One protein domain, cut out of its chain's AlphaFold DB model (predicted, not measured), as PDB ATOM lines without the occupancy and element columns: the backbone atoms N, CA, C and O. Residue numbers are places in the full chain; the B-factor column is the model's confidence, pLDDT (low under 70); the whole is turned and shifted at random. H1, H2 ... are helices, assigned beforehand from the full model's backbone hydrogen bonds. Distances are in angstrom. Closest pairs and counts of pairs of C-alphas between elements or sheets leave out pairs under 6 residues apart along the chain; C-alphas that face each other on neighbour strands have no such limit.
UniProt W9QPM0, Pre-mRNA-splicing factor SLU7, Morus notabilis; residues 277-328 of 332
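Overview. This is residues 277 to 328 of the 332 residues of the protein "Pre-mRNA-splicing factor SLU7" of Morus notabilis (UniProt W9QPM0). With little regular structure, this is a helical arm, H2, sticking out from a body of loops in residues 277 to 305, with the short helix H1 between. Residues 313 to 319 and 321 to 328 stand free. The printed part has 52 residues with two named helices, H1 then H2, and no named strand; its class is all helix, with 20 residues in named elements. It is only just loose, close to extended, with a radius of gyration of the C-alphas of 14.6 A, and only just flat, spanning 44 by 29 by 15 A.

Along the chain. H2, residues 315 to 328, is 19.9 A long and ends at C-alpha 328 (-17.557, 10.272, -22.320). H1, residues 306 to 311, begins at C-alpha 306 (-23.369, 38.824, -33.377).

Arrangement. H2 and H1 meet only through their tight link. Residues 282 to 283 pair antiparallel with 288 to 289. Every O i to N i+4 pair is within hydrogen-bond range in H2, and 1 of 2 in H1.

Size, cuts and confidence. The C-alphas farthest apart, of Val 277 and Glu 328, are 44.7 A apart. The printed part has no cut, and no printed residue is under 70 in pLDDT.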
ATOM      1  N   VAL A 277     -21.873  54.759 -28.180       92.12
ATOM      2  CA  VAL A 277     -20.494  54.505 -27.739       92.12
ATOM      3  C   VAL A 277     -20.434  53.322 -26.770       92.12
ATOM      4  O   VAL A 277     -19.457  52.573 -26.771       92.12
ATOM      5  N   ASN A 278     -21.489  53.128 -25.973       89.94
ATOM      6  CA  ASN A 278     -21.595  52.035 -25.003       89.94
ATOM      7  C   ASN A 278     -22.189  50.749 -25.596       89.94
ATOM      8  O   ASN A 278     -22.469  49.798 -24.860       89.94
ATOM      9  N   SER A 279     -22.391  50.708 -26.914       89.44
ATOM     10  CA  SER A 279     -22.853  49.513 -27.609       89.44
ATOM     11  C   SER A 279     -21.774  48.418 -27.643       89.44
ATOM     12  O   SER A 279     -20.757  48.445 -26.942       89.44
ATOM     13  N   VAL A 280     -22.012  47.377 -28.437       92.50
ATOM     14  CA  VAL A 280     -21.097  46.244 -28.516       92.50
ATOM     15  C   VAL A 280     -19.754  46.649 -29.114       92.50
ATOM     16  O   VAL A 280     -19.665  47.250 -30.178       92.50
ATOM     17  N   HIS A 281     -18.683  46.201 -28.460       94.12
ATOM     18  CA  HIS A 281     -17.328  46.383 -28.953       94.12
ATOM     19  C   HIS A 281     -17.085  45.649 -30.284       94.12
ATOM     20  O   HIS A 281     -17.210  44.422 -30.377       94.12
ATOM     21  N   TYR A 282     -16.666  46.413 -31.291       95.38
ATOM     22  CA  TYR A 282     -16.127  45.919 -32.552       95.38
ATOM     23  C   TYR A 282     -14.597  45.972 -32.512       95.38
ATOM     24  O   TYR A 282     -14.024  47.042 -32.308       95.38
ATOM     25  N   ASP A 283     -13.935  44.839 -32.753       95.88
ATOM     26  CA  ASP A 283     -12.478  44.791 -32.896       95.88
ATOM     27  C   ASP A 283     -12.088  45.074 -34.362       95.88
ATOM     28  O   ASP A 283     -12.281  44.209 -35.229       95.88
ATOM     29  N   PRO A 284     -11.501  46.246 -34.683       96.19
ATOM     30  CA  PRO A 284     -11.145  46.600 -36.055       96.19
ATOM     31  C   PRO A 284      -9.993  45.765 -36.622       96.19
ATOM     32  O   PRO A 284      -9.845  45.699 -37.847       96.19
ATOM     33  N   LYS A 285      -9.181  45.113 -35.776       96.62
ATOM     34  CA  LYS A 285      -8.035  44.317 -36.228       96.62
ATOM     35  C   LYS A 285      -8.490  43.002 -36.839       96.62
ATOM     36  O   LYS A 285      -8.076  42.663 -37.947       96.62
ATOM     37  N   THR A 286      -9.328  42.272 -36.110       95.44
ATOM     38  CA  THR A 286      -9.881  40.987 -36.559       95.44
ATOM     39  C   THR A 286     -11.193  41.145 -37.324       95.44
ATOM     40  O   THR A 286     -11.656  40.187 -37.937       95.44
ATOM     41  N   ARG A 287     -11.773  42.353 -37.324       94.88
ATOM     42  CA  ARG A 287     -13.070  42.676 -37.939       94.88
ATOM     43  C   ARG A 287     -14.210  41.832 -37.360       94.88
ATOM     44  O   ARG A 287     -15.131  41.417 -38.074       94.88
ATOM     45  N   SER A 288     -14.137  41.565 -36.058       94.31
ATOM     46  CA  SER A 288     -15.106  40.737 -35.340       94.31
ATOM     47  C   SER A 288     -15.930  41.558 -34.352       94.31
ATOM     48  O   SER A 288     -15.444  42.513 -33.746       94.31
ATOM     49  N   MET A 289     -17.200  41.183 -34.213       94.06
ATOM     50  CA  MET A 289     -18.129  41.764 -33.250       94.06
ATOM     51  C   MET A 289     -18.793  40.630 -32.488       94.06
ATOM     52  O   MET A 289     -19.525  39.825 -33.055       94.06
ATOM     53  N   GLN A 290     -18.473  40.512 -31.203       91.25
ATOM     54  CA  GLN A 290     -18.812  39.301 -30.459       91.25
ATOM     55  C   GLN A 290     -20.302  39.217 -30.121       91.25
ATOM     56  O   GLN A 290     -20.919  38.179 -30.351       91.25
ATOM     57  N   LYS A 291     -20.853  40.290 -29.549       92.12
ATOM     58  CA  LYS A 291     -22.245  40.364 -29.091       92.12
ATOM     59  C   LYS A 291     -23.138  41.047 -30.131       92.12
ATOM     60  O   LYS A 291     -22.661  41.650 -31.092       92.12
ATOM     61  N   ASP A 292     -24.435  40.964 -29.899       91.62
ATOM     62  CA  ASP A 292     -25.463  41.533 -30.759       91.62
ATOM     63  C   ASP A 292     -25.550  43.045 -30.515       91.62
ATOM     64  O   ASP A 292     -25.748  43.462 -29.372       91.62
ATOM     65  N   PRO A 293     -25.425  43.884 -31.556       90.81
ATOM     66  CA  PRO A 293     -25.435  45.341 -31.409       90.81
ATOM     67  C   PRO A 293     -26.831  45.890 -31.072       90.81
ATOM     68  O   PRO A 293     -26.944  47.008 -30.571       90.81
ATOM     69  N   LEU A 294     -27.876  45.102 -31.346       89.19
ATOM     70  CA  LEU A 294     -29.286  45.415 -31.120       89.19
ATOM     71  C   LEU A 294     -29.944  44.249 -30.359       89.19
ATOM     72  O   LEU A 294     -30.604  43.407 -30.976       89.19
ATOM     73  N   PRO A 295     -29.737  44.129 -29.035       86.00
ATOM     74  CA  PRO A 295     -30.314  43.036 -28.256       86.00
ATOM     75  C   PRO A 295     -31.848  43.111 -28.199       86.00
ATOM     76  O   PRO A 295     -32.494  42.080 -28.366       86.00
ATOM     77  N   ASP A 296     -32.411  44.316 -28.083       87.06
ATOM     78  CA  ASP A 296     -33.844  44.535 -27.827       87.06
ATOM     79  C   ASP A 296     -34.740  44.390 -29.064       87.06
ATOM     80  O   ASP A 296     -35.941  44.183 -28.932       87.06
ATOM     81  N   ALA A 297     -34.175  44.480 -30.273       85.81
ATOM     82  CA  ALA A 297     -34.953  44.314 -31.500       85.81
ATOM     83  C   ALA A 297     -35.457  42.864 -31.665       85.81
ATOM     84  O   ALA A 297     -34.952  41.925 -31.034       85.81
ATOM     85  N   GLU A 298     -36.430  42.645 -32.544       83.50
ATOM     86  CA  GLU A 298     -36.952  41.305 -32.822       83.50
ATOM     87  C   GLU A 298     -35.990  40.477 -33.686       83.50
ATOM     88  O   GLU A 298     -35.244  41.003 -34.508       83.50
ATOM     89  N   ARG A 299     -35.976  39.147 -33.516       81.19
ATOM     90  CA  ARG A 299     -35.003  38.265 -34.197       81.19
ATOM     91  C   ARG A 299     -35.133  38.281 -35.725       81.19
ATOM     92  O   ARG A 299     -34.113  38.179 -36.397       81.19
ATOM     93  N   ASN A 300     -36.349  38.379 -36.258       82.38
ATOM     94  CA  ASN A 300     -36.603  38.259 -37.700       82.38
ATOM     95  C   ASN A 300     -36.243  39.530 -38.481       82.38
ATOM     96  O   ASN A 300     -35.968  39.458 -39.672       82.38
ATOM     97  N   GLU A 301     -36.211  40.676 -37.806       80.25
ATOM     98  CA  GLU A 301     -35.857  41.969 -38.400       80.25
ATOM     99  C   GLU A 301     -34.346  42.247 -38.318       80.25
ATOM    100  O   GLU A 301     -33.820  43.140 -38.983       80.25
ATOM    101  N   LYS A 302     -33.614  41.461 -37.516       82.75
ATOM    102  CA  LYS A 302     -32.163  41.591 -37.357       82.75
ATOM    103  C   LYS A 302     -31.426  40.987 -38.541       82.75
ATOM    104  O   LYS A 302     -31.357  39.773 -38.698       82.75
ATOM    105  N   PHE A 303     -30.731  41.842 -39.284       83.69
ATOM    106  CA  PHE A 303     -29.754  41.409 -40.283       83.69
ATOM    107  C   PHE A 303     -28.520  40.729 -39.656       83.69
ATOM    108  O   PHE A 303     -27.896  39.866 -40.269       83.69
ATOM    109  N   TYR A 304     -28.152  41.108 -38.427       89.44
ATOM    110  CA  TYR A 304     -26.958  40.605 -37.749       89.44
ATOM    111  C   TYR A 304     -27.180  40.449 -36.240       89.44
ATOM    112  O   TYR A 304     -27.473  41.424 -35.549       89.44
ATOM    113  N   GLY A 305     -26.984  39.234 -35.724       88.00
ATOM    114  CA  GLY A 305     -27.100  38.900 -34.299       88.00
ATOM    115  C   GLY A 305     -25.781  38.443 -33.676       88.00
ATOM    116  O   GLY A 305     -25.753  37.491 -32.917       88.00
ATOM    117  N   GLY A 306     -24.660  39.080 -34.027       91.69
ATOM    118  CA  GLY A 306     -23.369  38.824 -33.377       91.69
ATOM    119  C   GLY A 306     -22.607  37.598 -33.897       91.69
ATOM    120  O   GLY A 306     -23.168  36.565 -34.266       91.69
ATOM    121  N   ASP A 307     -21.272  37.675 -33.883       92.31
ATOM    122  CA  ASP A 307     -20.424  36.558 -34.317       92.31
ATOM    123  C   ASP A 307     -20.556  35.351 -33.364       92.31
ATOM    124  O   ASP A 307     -20.369  34.208 -33.787       92.31
ATOM    125  N   ASN A 308     -20.903  35.563 -32.087       90.81
ATOM    126  CA  ASN A 308     -21.115  34.468 -31.134       90.81
ATOM    127  C   ASN A 308     -22.367  33.638 -31.443       90.81
ATOM    128  O   ASN A 308     -22.345  32.425 -31.217       90.81
ATOM    129  N   GLN A 309     -23.426  34.251 -31.983       88.38
ATOM    130  CA  GLN A 309     -24.614  33.514 -32.418       88.38
ATOM    131  C   GLN A 309     -24.261  32.574 -33.573       88.38
ATOM    132  O   GLN A 309     -24.579  31.388 -33.510       88.38
ATOM    133  N   CYS A 310     -23.521  33.067 -34.573       84.88
ATOM    134  CA  CYS A 310     -23.055  32.257 -35.702       84.88
ATOM    135  C   CYS A 310     -22.063  31.155 -35.283       84.88
ATOM    136  O   CYS A 310     -22.048  30.080 -35.870       84.88
ATOM    137  N   ARG A 311     -21.232  31.388 -34.255       86.88
ATOM    138  CA  ARG A 311     -20.269  30.389 -33.742       86.88
ATOM    139  C   ARG A 311     -20.909  29.249 -32.947       86.88
ATOM    140  O   ARG A 311     -20.299  28.187 -32.807       86.88
ATOM    141  N   ASN A 312     -22.085  29.480 -32.371       86.62
ATOM    142  CA  ASN A 312     -22.791  28.504 -31.542       86.62
ATOM    143  C   ASN A 312     -23.958  27.823 -32.271       86.62
ATOM    144  O   ASN A 312     -24.699  27.075 -31.640       86.62
ATOM    145  N   SER A 313     -24.111  28.047 -33.576       87.50
ATOM    146  CA  SER A 313     -25.162  27.452 -34.400       87.50
ATOM    147  C   SER A 313     -24.604  26.507 -35.476       87.50
ATOM    148  O   SER A 313     -23.399  26.454 -35.735       87.50
ATOM    149  N   GLY A 314     -25.494  25.714 -36.082       90.25
ATOM    150  CA  GLY A 314     -25.179  24.796 -37.179       90.25
ATOM    151  C   GLY A 314     -24.332  23.583 -36.777       90.25
ATOM    152  O   GLY A 314     -24.311  23.162 -35.620       90.25
ATOM    153  N   GLN A 315     -23.591  23.044 -37.749       91.81
ATOM    154  CA  GLN A 315     -22.765  21.832 -37.608       91.81
ATOM    155  C   GLN A 315     -21.677  21.952 -36.529       91.81
ATOM    156  O   GLN A 315     -21.217  20.950 -35.984       91.81
ATOM    157  N   GLY A 316     -21.266  23.174 -36.175       89.38
ATOM    158  CA  GLY A 316     -20.311  23.395 -35.091       89.38
ATOM    159  C   GLY A 316     -20.839  22.929 -33.730       89.38
ATOM    160  O   GLY A 316     -20.053  22.489 -32.891       89.38
ATOM    161  N   LEU A 317     -22.155  22.996 -33.503       91.50
ATOM    162  CA  LEU A 317     -22.784  22.516 -32.272       91.50
ATOM    163  C   LEU A 317     -22.891  20.986 -32.255       91.50
ATOM    164  O   LEU A 317     -22.544  20.372 -31.247       91.50
ATOM    165  N   GLU A 318     -23.267  20.373 -33.378       92.94
ATOM    166  CA  GLU A 318     -23.294  18.911 -33.541       92.94
ATOM    167  C   GLU A 318     -21.901  18.305 -33.332       92.94
ATOM    168  O   GLU A 318     -21.734  17.340 -32.588       92.94
ATOM    169  N   PHE A 319     -20.862  18.929 -33.894       94.50
ATOM    170  CA  PHE A 319     -19.481  18.498 -33.682       94.50
ATOM    171  C   PHE A 319     -19.045  18.616 -32.212       94.50
ATOM    172  O   PHE A 319     -18.350  17.736 -31.704       94.50
ATOM    173  N   LYS A 320     -19.469  19.669 -31.495       94.38
ATOM    174  CA  LYS A 320     -19.221  19.788 -30.044       94.38
ATOM    175  C   LYS A 320     -19.894  18.652 -29.271       94.38
ATOM    176  O   LYS A 320     -19.252  18.074 -28.401       94.38
ATOM    177  N   GLN A 321     -21.143  18.317 -29.600       94.56
ATOM    178  CA  GLN A 321     -21.871  17.207 -28.972       94.56
ATOM    179  C   GLN A 321     -21.188  15.862 -29.240       94.56
ATOM    180  O   GLN A 321     -20.950  15.107 -28.302       94.56
ATOM    181  N   LEU A 322     -20.785  15.597 -30.487       96.25
ATOM    182  CA  LEU A 322     -20.030  14.393 -30.850       96.25
ATOM    183  C   LEU A 322     -18.696  14.303 -30.109       96.25
ATOM    184  O   LEU A 322     -18.303  13.226 -29.672       96.25
ATOM    185  N   LYS A 323     -18.005  15.432 -29.941       96.56
ATOM    186  CA  LYS A 323     -16.745  15.492 -29.199       96.56
ATOM    187  C   LYS A 323     -16.937  15.182 -27.713       96.56
ATOM    188  O   LYS A 323     -16.136  14.439 -27.155       96.56
ATOM    189  N   ILE A 324     -17.993  15.719 -27.096       96.69
ATOM    190  CA  ILE A 324     -18.365  15.399 -25.709       96.69
ATOM    191  C   ILE A 324     -18.681  13.906 -25.592       96.69
ATOM    192  O   ILE A 324     -18.089  13.230 -24.758       96.69
ATOM    193  N   HIS A 325     -19.510  13.371 -26.490       96.88
ATOM    194  CA  HIS A 325     -19.840  11.947 -26.523       96.88
ATOM    195  C   HIS A 325     -18.594  11.062 -26.684       96.88
ATOM    196  O   HIS A 325     -18.455  10.063 -25.986       96.88
ATOM    197  N   ALA A 326     -17.664  11.427 -27.572       97.31
ATOM    198  CA  ALA A 326     -16.418  10.688 -27.769       97.31
ATOM    199  C   ALA A 326     -15.560  10.655 -26.492       97.31
ATOM    200  O   ALA A 326     -15.010   9.609 -26.153       97.31
ATOM    201  N   TRP A 327     -15.476  11.771 -25.763       96.69
ATOM    202  CA  TRP A 327     -14.777  11.831 -24.480       96.69
ATOM    203  C   TRP A 327     -15.465  10.993 -23.400       96.69
ATOM    204  O   TRP A 327     -14.804  10.179 -22.764       96.69
ATOM    205  N   GLU A 328     -16.786  11.093 -23.264       96.62
ATOM    206  CA  GLU A 328     -17.557  10.272 -22.320       96.62
ATOM    207  C   GLU A 328     -17.465   8.773 -22.636       96.62
ATOM    208  O   GLU A 328     -17.463   7.945 -21.730       96.62
TER     209      GLU A 328